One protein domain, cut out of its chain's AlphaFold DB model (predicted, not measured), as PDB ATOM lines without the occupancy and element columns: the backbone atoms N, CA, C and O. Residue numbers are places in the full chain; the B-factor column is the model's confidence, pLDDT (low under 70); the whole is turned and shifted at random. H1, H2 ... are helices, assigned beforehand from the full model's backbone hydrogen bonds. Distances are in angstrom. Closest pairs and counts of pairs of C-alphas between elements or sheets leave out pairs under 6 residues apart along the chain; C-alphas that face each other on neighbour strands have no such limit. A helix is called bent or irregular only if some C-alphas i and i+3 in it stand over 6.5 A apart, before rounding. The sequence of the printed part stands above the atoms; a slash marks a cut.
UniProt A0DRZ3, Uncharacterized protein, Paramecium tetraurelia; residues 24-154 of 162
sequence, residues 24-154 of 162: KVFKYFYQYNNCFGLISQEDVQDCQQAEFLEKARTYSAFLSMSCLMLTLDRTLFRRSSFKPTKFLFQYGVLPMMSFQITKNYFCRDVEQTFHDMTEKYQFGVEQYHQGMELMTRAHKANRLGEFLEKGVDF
ATOM      1  N   LYS A  24     -88.198-118.290 178.087       83.50
ATOM      2  CA  LYS A  24     -87.481-117.157 178.708       83.50
ATOM      3  C   LYS A  24     -86.154-117.595 179.318       83.50
ATOM      4  O   LYS A  24     -85.152-116.907 179.123       83.50
ATOM      5  N   VAL A  25     -86.132-118.740 179.998       84.75
ATOM      6  CA  VAL A  25     -84.900-119.300 180.575       84.75
ATOM      7  C   VAL A  25     -83.891-119.653 179.481       84.75
ATOM      8  O   VAL A  25     -82.725-119.268 179.567       84.75
ATOM      9  N   PHE A  26     -84.327-120.318 178.411       89.31
ATOM     10  CA  PHE A  26     -83.455-120.598 177.272       89.31
ATOM     11  C   PHE A  26     -82.906-119.312 176.644       89.31
ATOM     12  O   PHE A  26     -81.702-119.194 176.427       89.31
ATOM     13  N   LYS A  27     -83.764-118.309 176.417       87.19
ATOM     14  CA  LYS A  27     -83.359-117.010 175.858       87.19
ATOM     15  C   LYS A  27     -82.323-116.296 176.720       87.19
ATOM     16  O   LYS A  27     -81.425-115.671 176.163       87.19
ATOM     17  N   TYR A  28     -82.411-116.417 178.044       87.38
ATOM     18  CA  TYR A  28     -81.378-115.921 178.949       87.38
ATOM     19  C   TYR A  28     -80.022-116.582 178.653       87.38
ATOM     20  O   TYR A  28     -79.043-115.885 178.382       87.38
ATOM     21  N   PHE A  29     -79.958-117.915 178.616       89.50
ATOM     22  CA  PHE A  29     -78.703-118.618 178.341       89.50
ATOM     23  C   PHE A  29     -78.173-118.375 176.932       89.50
ATOM     24  O   PHE A  29     -76.970-118.219 176.761       89.50
ATOM     25  N   TYR A  30     -79.056-118.258 175.944       91.44
ATOM     26  CA  TYR A  30     -78.699-117.863 174.585       91.44
ATOM     27  C   TYR A  30     -78.082-116.458 174.542       91.44
ATOM     28  O   TYR A  30     -76.998-116.275 173.987       91.44
ATOM     29  N   GLN A  31     -78.713-115.474 175.187       88.06
ATOM     30  CA  GLN A  31     -78.223-114.094 175.212       88.06
ATOM     31  C   GLN A  31     -76.851-113.976 175.892       88.06
ATOM     32  O   GLN A  31     -76.020-113.164 175.476       88.06
ATOM     33  N   TYR A  32     -76.610-114.787 176.921       88.00
ATOM     34  CA  TYR A  32     -75.384-114.778 177.716       88.00
ATOM     35  C   TYR A  32     -74.509-116.007 177.470       88.00
ATOM     36  O   TYR A  32     -73.703-116.379 178.324       88.00
ATOM     37  N   ASN A  33     -74.612-116.628 176.290       90.50
ATOM     38  CA  ASN A  33     -73.866-117.852 176.010       90.50
ATOM     39  C   ASN A  33     -72.347-117.629 176.008       90.50
ATOM     40  O   ASN A  33     -71.599-118.542 176.328       90.50
ATOM     41  N   ASN A  34     -71.880-116.407 175.732       86.88
ATOM     42  CA  ASN A  34     -70.466-116.049 175.900       86.88
ATOM     43  C   ASN A  34     -69.978-116.245 177.349       86.88
ATOM     44  O   ASN A  34     -68.814-116.552 177.575       86.88
ATOM     45  N   CYS A  35     -70.867-116.072 178.331       86.00
ATOM     46  CA  CYS A  35     -70.548-116.210 179.747       86.00
ATOM     47  C   CYS A  35     -70.644-117.648 180.241       86.00
ATOM     48  O   CYS A  35     -69.819-118.069 181.042       86.00
ATOM     49  N   PHE A  36     -71.655-118.386 179.786       87.94
ATOM     50  CA  PHE A  36     -71.951-119.711 180.328       87.94
ATOM     51  C   PHE A  36     -71.445-120.861 179.451       87.94
ATOM     52  O   PHE A  36     -71.213-121.950 179.962       87.94
ATOM     53  N   GLY A  37     -71.279-120.643 178.143       85.38
ATOM     54  CA  GLY A  37     -70.790-121.650 177.197       85.38
ATOM     55  C   GLY A  37     -71.662-122.906 177.091       85.38
ATOM     56  O   GLY A  37     -71.163-123.956 176.699       85.38
ATOM     57  N   LEU A  38     -72.942-122.827 177.472       88.12
ATOM     58  CA  LEU A  38     -73.833-123.988 177.596       88.12
ATOM     59  C   LEU A  38     -74.485-124.397 176.271       88.12
ATOM     60  O   LEU A  38     -74.919-125.538 176.125       88.12
ATOM     61  N   ILE A  39     -74.579-123.473 175.315       90.81
ATOM     62  CA  ILE A  39     -75.185-123.689 174.000       90.81
ATOM     63  C   ILE A  39     -74.066-123.806 172.966       90.81
ATOM     64  O   ILE A  39     -73.091-123.047 172.988       90.81
ATOM     65  N   SER A  40     -74.201-124.769 172.055       91.81
ATOM     66  CA  SER A  40     -73.213-124.996 171.002       91.81
ATOM     67  C   SER A  40     -73.181-123.805 170.037       91.81
ATOM     68  O   SER A  40     -74.177-123.107 169.856       91.81
ATOM     69  N   GLN A  41     -72.036-123.557 169.396       89.88
ATOM     70  CA  GLN A  41     -71.927-122.444 168.443       89.88
ATOM     71  C   GLN A  41     -72.833-122.626 167.217       89.88
ATOM     72  O   GLN A  41     -73.312-121.636 166.673       89.88
ATOM     73  N   GLU A  42     -73.096-123.869 166.812       91.00
ATOM     74  CA  GLU A  42     -74.033-124.199 165.733       91.00
ATOM     75  C   GLU A  42     -75.466-123.798 166.114       91.00
ATOM     76  O   GLU A  42     -76.095-123.006 165.419       91.00
ATOM     77  N   ASP A  43     -75.931-124.204 167.298       91.44
ATOM     78  CA  ASP A  43     -77.284-123.879 167.773       91.44
ATOM     79  C   ASP A  43     -77.473-122.371 168.037       91.44
ATOM     80  O   ASP A  43     -78.567-121.823 167.864       91.44
ATOM     81  N   VAL A  44     -76.402-121.667 168.428       90.81
ATOM     82  CA  VAL A  44     -76.403-120.198 168.521       90.81
ATOM     83  C   VAL A  44     -76.603-119.569 167.146       90.81
ATOM     84  O   VAL A  44     -77.370-118.612 167.034       90.81
ATOM     85  N   GLN A  45     -75.931-120.073 166.108       91.25
ATOM     86  CA  GLN A  45     -76.072-119.561 164.743       91.25
ATOM     87  C   GLN A  45     -77.488-119.788 164.205       91.25
ATOM     88  O   GLN A  45     -78.063-118.860 163.633       91.25
ATOM     89  N   ASP A  46     -78.085-120.949 164.472       90.25
ATOM     90  CA  ASP A  46     -79.472-121.242 164.100       90.25
ATOM     91  C   ASP A  46     -80.453-120.268 164.766       90.25
ATOM     92  O   ASP A  46     -81.300-119.664 164.100       90.25
ATOM     93  N   CYS A  47     -80.296-120.023 166.072       90.06
ATOM     94  CA  CYS A  47     -81.104-119.036 166.794       90.06
ATOM     95  C   CYS A  47     -80.903-117.611 166.245       90.06
ATOM     96  O   CYS A  47     -81.869-116.861 166.085       90.06
ATOM     97  N   GLN A  48     -79.665-117.231 165.913       91.69
ATOM     98  CA  GLN A  48     -79.357-115.927 165.316       91.69
ATOM     99  C   GLN A  48     -79.999-115.766 163.938       91.69
ATOM    100  O   GLN A  48     -80.540-114.700 163.625       91.69
ATOM    101  N   GLN A  49     -79.963-116.813 163.115       91.12
ATOM    102  CA  GLN A  49     -80.605-116.824 161.809       91.12
ATOM    103  C   GLN A  49     -82.123-116.703 161.951       91.12
ATOM    104  O   GLN A  49     -82.739-115.912 161.233       91.12
ATOM    105  N   ALA A  50     -82.723-117.415 162.905       89.19
ATOM    106  CA  ALA A  50     -84.151-117.336 163.185       89.19
ATOM    107  C   ALA A  50     -84.568-115.917 163.629       89.19
ATOM    108  O   ALA A  50     -85.498-115.340 163.060       89.19
ATOM    109  N   GLU A  51     -83.825-115.280 164.546       89.94
ATOM    110  CA  GLU A  51     -84.071-113.878 164.929       89.94
ATOM    111  C   GLU A  51     -83.901-112.901 163.762       89.94
ATOM    112  O   GLU A  51     -84.639-111.916 163.641       89.94
ATOM    113  N   PHE A  52     -82.887-113.124 162.924       90.81
ATOM    114  CA  PHE A  52     -82.656-112.295 161.750       90.81
ATOM    115  C   PHE A  52     -83.828-112.403 160.775       90.81
ATOM    116  O   PHE A  52     -84.299-111.380 160.279       90.81
ATOM    117  N   LEU A  53     -84.337-113.614 160.542       88.88
ATOM    118  CA  LEU A  53     -85.497-113.858 159.689       88.88
ATOM    119  C   LEU A  53     -86.768-113.216 160.255       88.88
ATOM    120  O   LEU A  53     -87.488-112.570 159.493       88.88
ATOM    121  N   GLU A  54     -87.025-113.312 161.563       88.62
ATOM    122  CA  GLU A  54     -88.159-112.627 162.205       88.62
ATOM    123  C   GLU A  54     -88.077-111.113 161.982       88.62
ATOM    124  O   GLU A  54     -89.029-110.490 161.498       88.62
ATOM    125  N   LYS A  55     -86.917-110.509 162.274       88.94
ATOM    126  CA  LYS A  55     -86.686-109.073 162.063       88.94
ATOM    127  C   LYS A  55     -86.871-108.719 160.592       88.94
ATOM    128  O   LYS A  55     -87.630-107.809 160.278       88.94
ATOM    129  N   ALA A  56     -86.238-109.444 159.675       90.44
ATOM    130  CA  ALA A  56     -86.325-109.171 158.246       90.44
ATOM    131  C   ALA A  56     -87.773-109.241 157.739       90.44
ATOM    132  O   ALA A  56     -88.233-108.312 157.073       90.44
ATOM    133  N   ARG A  57     -88.524-110.289 158.102       88.81
ATOM    134  CA  ARG A  57     -89.931-110.457 157.709       88.81
ATOM    135  C   ARG A  57     -90.797-109.340 158.275       88.81
ATOM    136  O   ARG A  57     -91.498-108.676 157.516       88.81
ATOM    137  N   THR A  58     -90.701-109.068 159.570       89.25
ATOM    138  CA  THR A  58     -91.524-108.043 160.227       89.25
ATOM    139  C   THR A  58     -91.193-106.622 159.754       89.25
ATOM    140  O   THR A  58     -92.111-105.850 159.461       89.25
ATOM    141  N   TYR A  59     -89.912-106.280 159.570       89.31
ATOM    142  CA  TYR A  59     -89.503-105.007 158.965       89.31
ATOM    143  C   TYR A  59     -89.958-104.896 157.509       89.31
ATOM    144  O   TYR A  59     -90.491-103.858 157.115       89.31
ATOM    145  N   SER A  60     -89.800-105.957 156.712       90.56
ATOM    146  CA  SER A  60     -90.248-105.955 155.316       90.56
ATOM    147  C   SER A  60     -91.766-105.788 155.205       90.56
ATOM    148  O   SER A  60     -92.232-105.049 154.344       90.56
ATOM    149  N   ALA A  61     -92.545-106.380 156.112       88.12
ATOM    150  CA  ALA A  61     -93.997-106.235 156.167       88.12
ATOM    151  C   ALA A  61     -94.434-104.822 156.582       88.12
ATOM    152  O   ALA A  61     -95.376-104.264 156.014       88.12
ATOM    153  N   PHE A  62     -93.726-104.209 157.534       90.56
ATOM    154  CA  PHE A  62     -93.965-102.823 157.932       90.56
ATOM    155  C   PHE A  62     -93.667-101.847 156.780       90.56
ATOM    156  O   PHE A  62     -94.483-100.981 156.444       90.56
ATOM    157  N   LEU A  63     -92.505-102.002 156.136       89.94
ATOM    158  CA  LEU A  63     -92.057-101.131 155.048       89.94
ATOM    159  C   LEU A  63     -92.870-101.332 153.769       89.94
ATOM    160  O   LEU A  63     -93.237-100.350 153.123       89.94
ATOM    161  N   SER A  64     -93.195-102.575 153.410       89.38
ATOM    162  CA  SER A  64     -94.010-102.875 152.225       89.38
ATOM    163  C   SER A  64     -95.423-102.319 152.368       89.38
ATOM    164  O   SER A  64     -95.916-101.702 151.427       89.38
ATOM    165  N   MET A  65     -96.035-102.418 153.555       89.56
ATOM    166  CA  MET A  65     -97.342-101.815 153.818       89.56
ATOM    167  C   MET A  65     -97.290-100.284 153.752       89.56
ATOM    168  O   MET A  65     -98.158 -99.659 153.143       89.56
ATOM    169  N   SER A  66     -96.242 -99.670 154.307       86.38
ATOM    170  CA  SER A  66     -96.028 -98.219 154.211       86.38
ATOM    171  C   SER A  66     -95.864 -97.767 152.752       86.38
ATOM    172  O   SER A  66     -96.471 -96.784 152.327       86.38
ATOM    173  N   CYS A  67     -95.093 -98.513 151.957       87.56
ATOM    174  CA  CYS A  67     -94.893 -98.250 150.533       87.56
ATOM    175  C   CYS A  67     -96.190 -98.434 149.729       87.56
ATOM    176  O   CYS A  67     -96.536 -97.589 148.902       87.56
ATOM    177  N   LEU A  68     -96.964 -99.483 150.022       87.94
ATOM    178  CA  LEU A  68     -98.270 -99.717 149.414       87.94
ATOM    179  C   LEU A  68     -99.206 -98.528 149.660       87.94
ATOM    180  O   LEU A  68     -99.793 -98.015 148.709       87.94
ATOM    181  N   MET A  69     -99.286 -98.026 150.896       84.88
ATOM    182  CA  MET A  69    -100.103 -96.846 151.208       84.88
ATOM    183  C   MET A  69     -99.645 -95.599 150.438       84.88
ATOM    184  O   MET A  69    -100.491 -94.915 149.863       84.88
ATOM    185  N   LEU A  70     -98.330 -95.362 150.311       84.50
ATOM    186  CA  LEU A  70     -97.794 -94.270 149.480       84.50
ATOM    187  C   LEU A  70     -98.236 -94.395 148.012       84.50
ATOM    188  O   LEU A  70     -98.621 -93.402 147.386       84.50
ATOM    189  N   THR A  71     -98.192 -95.605 147.443       85.31
ATOM    190  CA  THR A  71     -98.608 -95.832 146.047       85.31
ATOM    191  C   THR A  71    -100.113 -95.658 145.850       85.31
ATOM    192  O   THR A  71    -100.527 -95.032 144.870       85.31
ATOM    193  N   LEU A  72    -100.937 -96.136 146.787       84.62
ATOM    194  CA  LEU A  72    -102.393 -95.983 146.746       84.62
ATOM    195  C   LEU A  72    -102.807 -94.516 146.904       84.62
ATOM    196  O   LEU A  72    -103.672 -94.042 146.166       84.62
ATOM    197  N   ASP A  73    -102.155 -93.761 147.792       80.19
ATOM    198  CA  ASP A  73    -102.417 -92.328 147.943       80.19
ATOM    199  C   ASP A  73    -102.058 -91.542 146.670       80.19
ATOM    200  O   ASP A  73    -102.801 -90.645 146.259       80.19
ATOM    201  N   ARG A  74    -100.969 -91.925 145.988       77.19
ATOM    202  CA  ARG A  74    -100.524 -91.288 144.737       77.19
ATOM    203  C   ARG A  74    -101.411 -91.619 143.532       77.19
ATOM    204  O   ARG A  74    -101.543 -90.782 142.636       77.19
ATOM    205  N   THR A  75    -101.996 -92.816 143.488       79.56
ATOM    206  CA  THR A  75    -102.763 -93.319 142.331       79.56
ATOM    207  C   THR A  75    -104.273 -93.123 142.472       79.56
ATOM    208  O   THR A  75    -104.905 -92.660 141.525       79.56
ATOM    209  N   LEU A  76    -104.847 -93.411 143.644       73.31
ATOM    210  CA  LEU A  76    -106.297 -93.427 143.870       73.31
ATOM    211  C   LEU A  76    -106.805 -92.196 144.632       73.31
ATOM    212  O   LEU A  76    -107.900 -91.710 144.353       73.31
ATOM    213  N   PHE A  77    -106.019 -91.640 145.560       67.44
ATOM    214  CA  PHE A  77    -106.469 -90.560 146.458       67.44
ATOM    215  C   PHE A  77    -105.874 -89.185 146.134       67.44
ATOM    216  O   PHE A  77    -105.750 -88.338 147.021       67.44
ATOM    217  N   ARG A  78    -105.585 -88.942 144.847       59.88
ATOM    218  CA  ARG A  78    -104.845 -87.809 144.245       59.88
ATOM    219  C   ARG A  78    -105.258 -86.382 144.689       59.88
ATOM    220  O   ARG A  78    -104.597 -85.423 144.304       59.88
ATOM    221  N   ARG A  79    -106.328 -86.216 145.482       56.38
ATOM    222  CA  ARG A  79    -106.849 -84.951 146.047       56.38
ATOM    223  C   ARG A  79    -107.468 -85.095 147.453       56.38
ATOM    224  O   ARG A  79    -108.496 -84.492 147.752       56.38
ATOM    225  N   SER A  80    -106.888 -85.893 148.343       57.69
ATOM    226  CA  SER A  80    -107.316 -85.878 149.749       57.69
ATOM    227  C   SER A  80    -106.652 -84.708 150.478       57.69
ATOM    228  O   SER A  80    -105.428 -84.632 150.519       57.69
ATOM    229  N   SER A  81    -107.433 -83.816 151.092       70.19
ATOM    230  CA  SER A  81    -106.898 -82.858 152.067       70.19
ATOM    231  C   SER A  81    -106.152 -83.611 153.174       70.19
ATOM    232  O   SER A  81    -106.572 -84.705 153.575       70.19
ATOM    233  N   PHE A  82    -105.023 -83.060 153.633       72.94
ATOM    234  CA  PHE A  82    -104.245 -83.662 154.714       72.94
ATOM    235  C   PHE A  82    -105.113 -83.725 155.973       72.94
ATOM    236  O   PHE A  82    -105.507 -82.701 156.529       72.94
ATOM    237  N   LYS A  83    -105.441 -84.945 156.397       79.38
ATOM    238  CA  LYS A  83    -106.169 -85.218 157.634       79.38
ATOM    239  C   LYS A  83    -105.231 -86.004 158.548       79.38
ATOM    240  O   LYS A  83    -104.937 -87.155 158.217       79.38
ATOM    241  N   PRO A  84    -104.783 -85.432 159.679       80.19
ATOM    242  CA  PRO A  84    -103.854 -86.098 160.594       80.19
ATOM    243  C   PRO A  84    -104.322 -87.492 161.028       80.19
ATOM    244  O   PRO A  84    -103.519 -88.411 161.115       80.19
ATOM    245  N   THR A  85    -105.630 -87.683 161.222       83.19
ATOM    246  CA  THR A  85    -106.225 -88.981 161.582       83.19
ATOM    247  C   THR A  85    -106.079 -90.026 160.479       83.19
ATOM    248  O   THR A  85    -105.717 -91.167 160.754       83.19
ATOM    249  N   LYS A  86    -106.305 -89.635 159.218       80.31
ATOM    250  CA  LYS A  86    -106.111 -90.507 158.054       80.31
ATOM    251  C   LYS A  86    -104.631 -90.863 157.891       80.31
ATOM    252  O   LYS A  86    -104.314 -92.028 157.686       80.31
ATOM    253  N   PHE A  87    -103.745 -89.880 158.054       82.38
ATOM    254  CA  PHE A  87    -102.299 -90.090 158.000       82.38
ATOM    255  C   PHE A  87    -101.823 -91.064 159.086       82.38
ATOM    256  O   PHE A  87    -101.149 -92.042 158.783       82.38
ATOM    257  N   LEU A  88    -102.227 -90.856 160.342       85.00
ATOM    258  CA  LEU A  88    -101.837 -91.723 161.457       85.00
ATOM    259  C   LEU A  88    -102.353 -93.156 161.272       85.00
ATOM    260  O   LEU A  88    -101.651 -94.121 161.566       85.00
ATOM    261  N   PHE A  89    -103.566 -93.310 160.744       85.44
ATOM    262  CA  PHE A  89    -104.118 -94.624 160.445       85.44
ATOM    263  C   PHE A  89    -103.362 -95.325 159.304       85.44
ATOM    264  O   PHE A  89    -102.968 -96.480 159.449       85.44
ATOM    265  N   GLN A  90    -103.114 -94.626 158.191       82.88
ATOM    266  CA  GLN A  90    -102.450 -95.188 157.009       82.88
ATOM    267  C   GLN A  90    -100.966 -95.487 157.223       82.88
ATOM    268  O   GLN A  90    -100.484 -96.501 156.735       82.88
ATOM    269  N   TYR A  91    -100.248 -94.636 157.954       82.19
ATOM    270  CA  TYR A  91     -98.788 -94.720 158.083       82.19
ATOM    271  C   TYR A  91     -98.312 -95.150 159.472       82.19
ATOM    272  O   TYR A  91     -97.140 -95.469 159.643       82.19
ATOM    273  N   GLY A  92     -99.205 -95.185 160.461       84.06
ATOM    274  CA  GLY A  92     -98.929 -95.725 161.791       84.06
ATOM    275  C   GLY A  92     -99.652 -97.047 162.008       84.06
ATOM    276  O   GLY A  92     -99.023 -98.100 162.078       84.06
ATOM    277  N   VAL A  93    -100.986 -96.997 162.082       89.06
ATOM    278  CA  VAL A  93    -101.809 -98.146 162.502       89.06
ATOM    279  C   VAL A  93    -101.719 -99.305 161.510       89.06
ATOM    280  O   VAL A  93    -101.471-100.433 161.922       89.06
ATOM    281  N   LEU A  94    -101.879 -99.059 160.208       88.62
ATOM    282  CA  LEU A  94    -101.852-100.117 159.193       88.62
ATOM    283  C   LEU A  94    -100.489-100.835 159.095       88.62
ATOM    284  O   LEU A  94    -100.473-102.068 159.147       88.62
ATOM    285  N   PRO A  95     -99.344-100.131 159.026       87.94
ATOM    286  CA  PRO A  95     -98.027-100.758 159.112       87.94
ATOM    287  C   PRO A  95     -97.805-101.518 160.424       87.94
ATOM    288  O   PRO A  95     -97.232-102.605 160.409       87.94
ATOM    289  N   MET A  96     -98.304-101.001 161.551       89.25
ATOM    290  CA  MET A  96     -98.198-101.676 162.848       89.25
ATOM    291  C   MET A  96     -99.051-102.952 162.918       89.25
ATOM    292  O   MET A  96     -98.595-103.965 163.445       89.25
ATOM    293  N   MET A  97    -100.251-102.946 162.333       90.50
ATOM    294  CA  MET A  97    -101.068-104.155 162.187       90.50
ATOM    295  C   MET A  97    -100.391-105.172 161.261       90.50
ATOM    296  O   MET A  97    -100.334-106.348 161.602       90.50
ATOM    297  N   SER A  98     -99.811-104.728 160.140       88.94
ATOM    298  CA  SER A  98     -99.019-105.586 159.242       88.94
ATOM    299  C   SER A  98     -97.850-106.252 159.981       88.94
ATOM    300  O   SER A  98     -97.649-107.465 159.879       88.94
ATOM    301  N   PHE A  99     -97.135-105.480 160.805       91.31
ATOM    302  CA  PHE A  99     -96.074-105.986 161.672       91.31
ATOM    303  C   PHE A  99     -96.594-107.053 162.647       91.31
ATOM    304  O   PHE A  99     -96.028-108.142 162.714       91.31
ATOM    305  N   GLN A 100     -97.685-106.779 163.372       88.25
ATOM    306  CA  GLN A 100     -98.247-107.719 164.350       88.25
ATOM    307  C   GLN A 100     -98.765-109.008 163.704       88.25
ATOM    308  O   GLN A 100     -98.514-110.093 164.222       88.25
ATOM    309  N   ILE A 101     -99.448-108.910 162.560       89.75
ATOM    310  CA  ILE A 101     -99.928-110.081 161.814       89.75
ATOM    311  C   ILE A 101     -98.739-110.920 161.340       89.75
ATOM    312  O   ILE A 101     -98.729-112.137 161.519       89.75
ATOM    313  N   THR A 102     -97.710-110.276 160.787       88.75
ATOM    314  CA  THR A 102     -96.492-110.961 160.329       88.75
ATOM    315  C   THR A 102     -95.789-111.671 161.474       88.75
ATOM    316  O   THR A 102     -95.430-112.838 161.343       88.75
ATOM    317  N   LYS A 103     -95.661-111.002 162.620       86.94
ATOM    318  CA  LYS A 103     -95.064-111.588 163.816       86.94
ATOM    319  C   LYS A 103     -95.836-112.826 164.285       86.94
ATOM    320  O   LYS A 103     -95.251-113.888 164.424       86.94
ATOM    321  N   ASN A 104     -97.153-112.716 164.444       86.06
ATOM    322  CA  ASN A 104     -97.955-113.767 165.081       86.06
ATOM    323  C   ASN A 104     -98.284-114.962 164.163       86.06
ATOM    324  O   ASN A 104     -98.576-116.058 164.646       86.06
ATOM    325  N   TYR A 105     -98.305-114.764 162.841       86.50
ATOM    326  CA  TYR A 105     -98.709-115.808 161.889       86.50
ATOM    327  C   TYR A 105     -97.576-116.277 160.982       86.50
ATOM    328  O   TYR A 105     -97.495-117.466 160.688       86.50
ATOM    329  N   PHE A 106     -96.696-115.370 160.553       82.94
ATOM    330  CA  PHE A 106     -95.654-115.658 159.562       82.94
ATOM    331  C   PHE A 106     -94.261-115.858 160.171       82.94
ATOM    332  O   PHE A 106     -93.326-116.144 159.427       82.94
ATOM    333  N   CYS A 107     -94.109-115.710 161.490       86.56
ATOM    334  CA  CYS A 107     -92.867-116.012 162.214       86.56
ATOM    335  C   CYS A 107     -93.030-117.196 163.186       86.56
ATOM    336  O   CYS A 107     -92.224-117.372 164.092       86.56
ATOM    337  N   ARG A 108     -94.067-118.026 162.997       83.25
ATOM    338  CA  ARG A 108     -94.297-119.227 163.820       83.25
ATOM    339  C   ARG A 108     -93.177-120.259 163.699       83.25
ATOM    340  O   ARG A 108     -92.903-120.967 164.653       83.25
ATOM    341  N   ASP A 109     -92.533-120.333 162.540       82.38
ATOM    342  CA  ASP A 109     -91.339-121.150 162.311       82.38
ATOM    343  C   ASP A 109     -90.168-120.708 163.196       82.38
ATOM    344  O   ASP A 109     -89.468-121.552 163.745       82.38
ATOM    345  N   VAL A 110     -90.004-119.398 163.405       84.12
ATOM    346  CA  VAL A 110     -88.996-118.853 164.329       84.12
ATOM    347  C   VAL A 110     -89.335-119.204 165.775       84.12
ATOM    348  O   VAL A 110     -88.464-119.646 166.521       84.12
ATOM    349  N   GLU A 111     -90.600-119.044 166.179       82.94
ATOM    350  CA  GLU A 111     -91.051-119.458 167.515       82.94
ATOM    351  C   GLU A 111     -90.826-120.959 167.747       82.94
ATOM    352  O   GLU A 111     -90.375-121.345 168.826       82.94
ATOM    353  N   GLN A 112     -91.054-121.784 166.721       86.44
ATOM    354  CA  GLN A 112     -90.795-123.218 166.769       86.44
ATOM    355  C   GLN A 112     -89.306-123.523 166.964       86.44
ATOM    356  O   GLN A 112     -88.981-124.340 167.816       86.44
ATOM    357  N   THR A 113     -88.392-122.823 166.280       87.12
ATOM    358  CA  THR A 113     -86.943-123.002 166.496       87.12
ATOM    359  C   THR A 113     -86.564-122.780 167.961       87.12
ATOM    360  O   THR A 113     -85.841-123.582 168.546       87.12
ATOM    361  N   PHE A 114     -87.088-121.729 168.597       86.12
ATOM    362  CA  PHE A 114     -86.839-121.497 170.023       86.12
ATOM    363  C   PHE A 114     -87.472-122.566 170.918       86.12
ATOM    364  O   PHE A 114     -86.894-122.912 171.950       86.12
ATOM    365  N   HIS A 115     -88.636-123.093 170.539       87.38
ATOM    366  CA  HIS A 115     -89.279-124.191 171.253       87.38
ATOM    367  C   HIS A 115     -88.436-125.472 171.185       87.38
ATOM    368  O   HIS A 115     -88.119-126.051 172.222       87.38
ATOM    369  N   ASP A 116     -87.991-125.857 169.990       88.69
ATOM    370  CA  ASP A 116     -87.171-127.049 169.753       88.69
ATOM    371  C   ASP A 116     -85.831-126.955 170.504       88.69
ATOM    372  O   ASP A 116     -85.393-127.906 171.151       88.69
ATOM    373  N   MET A 117     -85.205-125.774 170.512       88.50
ATOM    374  CA  MET A 117     -83.978-125.538 171.282       88.50
ATOM    375  C   MET A 117     -84.221-125.595 172.795       88.50
ATOM    376  O   MET A 117     -83.401-126.127 173.546       88.50
ATOM    377  N   THR A 118     -85.371-125.106 173.256       88.00
ATOM    378  CA  THR A 118     -85.765-125.223 174.665       88.00
ATOM    379  C   THR A 118     -85.942-126.692 175.066       88.00
ATOM    380  O   THR A 118     -85.516-127.086 176.153       88.00
ATOM    381  N   GLU A 119     -86.510-127.525 174.191       87.75
ATOM    382  CA  GLU A 119     -86.630-128.973 174.407       87.75
ATOM    383  C   GLU A 119     -85.288-129.709 174.346       87.75
ATOM    384  O   GLU A 119     -85.100-130.682 175.079       87.75
ATOM    385  N   LYS A 120     -84.351-129.242 173.512       91.19
ATOM    386  CA  LYS A 120     -83.001-129.809 173.379       91.19
ATOM    387  C   LYS A 120     -82.165-129.608 174.641       91.19
ATOM    388  O   LYS A 120     -81.545-130.551 175.126       91.19
ATOM    389  N   TYR A 121     -82.135-128.383 175.163       87.75
ATOM    390  CA  TYR A 121     -81.277-128.015 176.293       87.75
ATOM    391  C   TYR A 121     -81.938-128.191 177.658       87.75
ATOM    392  O   TYR A 121     -81.241-128.342 178.658       87.75
ATOM    393  N   GLN A 122     -83.273-128.171 177.703       85.44
ATOM    394  CA  GLN A 122     -84.071-128.418 178.908       85.44
ATOM    395  C   GLN A 122     -83.659-127.569 180.117       85.44
ATOM    396  O   GLN A 122     -83.779-128.014 181.259       85.44
ATOM    397  N   PHE A 123     -83.187-126.339 179.887       84.19
ATOM    398  CA  PHE A 123     -82.829-125.446 180.980       84.19
ATOM    399  C   PHE A 123     -84.043-125.205 181.878       84.19
ATOM    400  O   PHE A 123     -85.125-124.830 181.420       84.19
ATOM    401  N   GLY A 124     -83.848-125.448 183.168       80.00
ATOM    402  CA  GLY A 124     -84.837-125.239 184.203       80.00
ATOM    403  C   GLY A 124     -84.551-123.989 185.026       80.00
ATOM    404  O   GLY A 124     -83.554-123.282 184.860       80.00
ATOM    405  N   VAL A 125     -85.458-123.751 185.967       80.06
ATOM    406  CA  VAL A 125     -85.382-122.647 186.927       80.06
ATOM    407  C   VAL A 125     -84.121-122.742 187.795       80.06
ATOM    408  O   VAL A 125     -83.513-121.727 188.115       80.06
ATOM    409  N   GLU A 126     -83.667-123.956 188.120       83.38
ATOM    410  CA  GLU A 126     -82.448-124.167 188.906       83.38
ATOM    411  C   GLU A 126     -81.196-123.665 188.177       83.38
ATOM    412  O   GLU A 126     -80.416-122.902 188.746       83.38
ATOM    413  N   GLN A 127     -81.032-124.022 186.898       84.50
ATOM    414  CA  GLN A 127     -79.916-123.536 186.087       84.50
ATOM    415  C   GLN A 127     -79.969-122.011 185.993       84.50
ATOM    416  O   GLN A 127     -78.952-121.345 186.181       84.50
ATOM    417  N   TYR A 128     -81.159-121.450 185.757       85.62
ATOM    418  CA  TYR A 128     -81.352-120.002 185.740       85.62
ATOM    419  C   TYR A 128     -80.893-119.343 187.049       85.62
ATOM    420  O   TYR A 128     -80.158-118.356 187.004       85.62
ATOM    421  N   HIS A 129     -81.255-119.896 188.209       84.81
ATOM    422  CA  HIS A 129     -80.801-119.377 189.499       84.81
ATOM    423  C   HIS A 129     -79.283-119.436 189.654       84.81
ATOM    424  O   HIS A 129     -78.702-118.450 190.102       84.81
ATOM    425  N   GLN A 130     -78.638-120.524 189.232       86.06
ATOM    426  CA  GLN A 130     -77.178-120.641 189.261       86.06
ATOM    427  C   GLN A 130     -76.512-119.578 188.373       86.06
ATOM    428  O   GLN A 130     -75.605-118.871 188.815       86.06
ATOM    429  N   GLY A 131     -77.000-119.391 187.142       85.75
ATOM    430  CA  GLY A 131     -76.500-118.345 186.242       85.75
ATOM    431  C   GLY A 131     -76.707-116.935 186.808       85.75
ATOM    432  O   GLY A 131     -75.812-116.086 186.755       85.75
ATOM    433  N   MET A 132     -77.865-116.699 187.426       86.88
ATOM    434  CA  MET A 132     -78.193-115.426 188.063       86.88
ATOM    435  C   MET A 132     -77.342-115.149 189.298       86.88
ATOM    436  O   MET A 132     -76.971-114.003 189.555       86.88
ATOM    437  N   GLU A 133     -77.020-116.182 190.067       88.50
ATOM    438  CA  GLU A 133     -76.151-116.071 191.226       88.50
ATOM    439  C   GLU A 133     -74.747-115.634 190.806       88.50
ATOM    440  O   GLU A 133     -74.218-114.682 191.377       88.50
ATOM    441  N   LEU A 134     -74.188-116.233 189.748       87.94
ATOM    442  CA  LEU A 134     -72.899-115.819 189.183       87.94
ATOM    443  C   LEU A 134     -72.922-114.344 188.760       87.94
ATOM    444  O   LEU A 134     -72.052-113.564 189.153       87.94
ATOM    445  N   MET A 135     -73.964-113.920 188.040       87.75
ATOM    446  CA  MET A 135     -74.135-112.509 187.678       87.75
ATOM    447  C   MET A 135     -74.255-111.596 188.902       87.75
ATOM    448  O   MET A 135     -73.670-110.514 188.925       87.75
ATOM    449  N   THR A 136     -74.981-112.030 189.933       87.06
ATOM    450  CA  THR A 136     -75.159-111.270 191.177       87.06
ATOM    451  C   THR A 136     -73.837-111.131 191.925       87.06
ATOM    452  O   THR A 136     -73.520-110.041 192.399       87.06
ATOM    453  N   ARG A 137     -73.031-112.196 192.003       87.62
ATOM    454  CA  ARG A 137     -71.695-112.162 192.614       87.62
ATOM    455  C   ARG A 137     -70.769-111.210 191.855       87.62
ATOM    456  O   ARG A 137     -70.163-110.335 192.467       87.62
ATOM    457  N   ALA A 138     -70.736-111.291 190.523       86.31
ATOM    458  CA  ALA A 138     -69.961-110.364 189.697       86.31
ATOM    459  C   ALA A 138     -70.436-108.904 189.850       86.31
ATOM    460  O   ALA A 138     -69.624-107.975 189.844       86.31
ATOM    461  N   HIS A 139     -71.745-108.691 190.021       87.12
ATOM    462  CA  HIS A 139     -72.319-107.375 190.295       87.12
ATOM    463  C   HIS A 139     -71.897-106.827 191.661       87.12
ATOM    464  O   HIS A 139     -71.408-105.700 191.720       87.12
ATOM    465  N   LYS A 140     -72.007-107.629 192.729       86.81
ATOM    466  CA  LYS A 140     -71.554-107.262 194.080       86.81
ATOM    467  C   LYS A 140     -70.067-106.897 194.107       86.81
ATOM    468  O   LYS A 140     -69.690-105.927 194.751       86.81
ATOM    469  N   ALA A 141     -69.246-107.606 193.335       87.12
ATOM    470  CA  ALA A 141     -67.819-107.327 193.196       87.12
ATOM    471  C   ALA A 141     -67.485-106.130 192.278       87.12
ATOM    472  O   ALA A 141     -66.315-105.883 192.007       87.12
ATOM    473  N   ASN A 142     -68.480-105.397 191.754       86.56
ATOM    474  CA  ASN A 142     -68.310-104.322 190.761       86.56
ATOM    475  C   ASN A 142     -67.579-104.745 189.467       86.56
ATOM    476  O   ASN A 142     -67.069-103.903 188.728       86.56
ATOM    477  N   ARG A 143     -67.566-106.046 189.150       87.00
ATOM    478  CA  ARG A 143     -66.862-106.636 187.996       87.00
ATOM    479  C   ARG A 143     -67.796-107.271 186.972       87.00
ATOM    480  O   ARG A 143     -67.355-107.973 186.070       87.00
ATOM    481  N   LEU A 144     -69.091-106.968 187.047       86.44
ATOM    482  CA  LEU A 144     -70.090-107.460 186.094       86.44
ATOM    483  C   LEU A 144     -69.734-107.130 184.639       86.44
ATOM    484  O   LEU A 144     -69.927-107.965 183.764       86.44
ATOM    485  N   GLY A 145     -69.194-105.936 184.370       84.50
ATOM    486  CA  GLY A 145     -68.758-105.567 183.019       84.50
ATOM    487  C   GLY A 145     -67.652-106.483 182.490       84.50
ATOM    488  O   GLY A 145     -67.735-106.950 181.361       84.50
ATOM    489  N   GLU A 146     -66.674-106.802 183.338       85.38
ATOM    490  CA  GLU A 146     -65.585-107.720 183.000       85.38
ATOM    491  C   GLU A 146     -66.093-109.157 182.815       85.38
ATOM    492  O   GLU A 146     -65.673-109.831 181.880       85.38
ATOM    493  N   PHE A 147     -67.033-109.613 183.648       86.88
ATOM    494  CA  PHE A 147     -67.672-110.923 183.496       86.88
ATOM    495  C   PHE A 147     -68.434-111.052 182.170       86.88
ATOM    496  O   PHE A 147     -68.368-112.084 181.510       86.88
ATOM    497  N   LEU A 148     -69.128-109.997 181.739       87.12
ATOM    498  CA  LEU A 148     -69.849-110.001 180.465       87.12
ATOM    499  C   LEU A 148     -68.913-109.965 179.247       87.12
ATOM    500  O   LEU A 148     -69.262-110.495 178.191       87.12
ATOM    501  N   GLU A 149     -67.742-109.341 179.385       87.69
ATOM    502  CA  GLU A 149     -66.738-109.251 178.323       87.69
ATOM    503  C   GLU A 149     -65.920-110.542 178.197       87.69
ATOM    504  O   GLU A 149     -65.835-111.108 177.108       87.69
ATOM    505  N   LYS A 150     -65.354-111.023 179.311       86.56
ATOM    506  CA  LYS A 150     -64.490-112.215 179.349       86.56
ATOM    507  C   LYS A 150     -65.267-113.526 179.368       86.56
ATOM    508  O   LYS A 150     -64.756-114.547 178.926       86.56
ATOM    509  N   GLY A 151     -66.495-113.506 179.875       87.00
ATOM    510  CA  GLY A 151     -67.364-114.670 179.901       87.00
ATOM    511  C   GLY A 151     -66.761-115.862 180.646       87.00
ATOM    512  O   GLY A 151     -66.465-115.756 181.834       87.00
ATOM    513  N   VAL A 152     -66.579-116.987 179.947       86.44
ATOM    514  CA  VAL A 152     -65.985-118.220 180.504       86.44
ATOM    515  C   VAL A 152     -64.553-117.999 181.019       86.44
ATOM    516  O   VAL A 152     -64.155-118.633 181.992       86.44
ATOM    517  N   ASP A 153     -63.809-117.051 180.440       87.44
ATOM    518  CA  ASP A 153     -62.433-116.716 180.842       87.44
ATOM    519  C   ASP A 153     -62.371-115.731 182.028       87.44
ATOM    520  O   ASP A 153     -61.321-115.153 182.334       87.44
ATOM    521  N   PHE A 154     -63.503-115.466 182.684       88.62
ATOM    522  CA  PHE A 154     -63.552-114.577 183.835       88.62
ATOM    523  C   PHE A 154     -62.841-115.185 185.051       88.62
ATOM    524  O   PHE A 154     -63.129-116.302 185.484       88.62
TER     525      PHE A 154
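What this domain is: This is residues 24 to 154 of the 162 residues of an uncharacterized protein of Paramecium tetraurelia (UniProt A0DRZ3). A long helical hairpin has a small head of short helices at one end: the long helix H3 makes one side, and H4 and then H5 fold back along it as the other. H1, H2, H6 and H7 form the head, at the end away from the hairpin's turn, and residues 74 to 86 at that turn stick out. The printed part has 131 residues with seven named helices, H1 to H7 in order, and no named strand; the class is all helix. The whole is extended, with a radius of gyration of the C-alphas of 21.6 A and spans of 64 by 33 by 22 A.

How they stand to each other: H1, residues 24 to 31, is close to but not clearly touching H2, residues 33 to 36; their closest C-alphas, of Phe 29 and Phe 36, are 7.1 A apart. H3, residues 41 to 75, and H4, residues 84 to 106, form a hairpin. H3 touches H4 with residues 54 to 69 alone, closest at the C-alphas of Phe 62 and Pro 95, 4.7 A apart, at a shallow tilt of 33 degrees, only just short of steep, opposite ways. H5, residues 108 to 121, meets H4 only through their link. H3 touches H5 with residues 43 to 54 alone, closest at the C-alphas of Ala 50 and Val 110, 5.2 A apart, at a shallow tilt of 14 degrees, opposite ways. H1 and H5 only just touch, with 3 pairs of C-alphas within 8 A, the closest those of Phe 26 and Thr 118 at 5.8 A; they are about perpendicular at 88 degrees. H6, residues 125 to 140, touches H1 with residues 125 to 128 alone, closest at the C-alphas of Tyr 128 and Val 25, 6.3 A apart. H7, residues 144 to 153, touches H6 at a steep tilt of 59 degrees, opposite ways, closest at the C-alphas of Leu 144 and Ala 138, 4.6 A apart. H7 also touches H2, where the C-alphas of Gly 151 and Cys 35 are closest at 3.5 A. H3 is apart from both H6 and H7. In H1, H3, H5 and H6 every O i to N i+4 pair is within hydrogen-bond range; in H4 it is 17 of 19, in H7 4 of 6, and H2 is too short for such a pair.

Where its parts are: H1 begins at C-alpha 24, (-87.481, -117.157, 178.708). From first to last C-alpha H3 measures 49.8 A, H4 30.7 A, H5 20.1 A and H6 21.9 A. H3 ends at C-alpha 75, (-102.763, -93.319, 142.331), and H7 at C-alpha 153, (-62.433, -116.716, 180.842). H7 is irregular: C-alphas 149 and 152 are 9.3 A apart. H4 is neither bent nor irregular, but only just: C-alphas 91 and 94 are 6.3 A apart.

The domain as a whole: The two C-alphas farthest apart, those of Arg 79 and Ala 141, are 65.2 A apart. The printed part has no cut. No link is long; H3 to H4 is short, and the others are tight. The mean pLDDT of the printed part is 85.8, with residues 77 to 80 under 70.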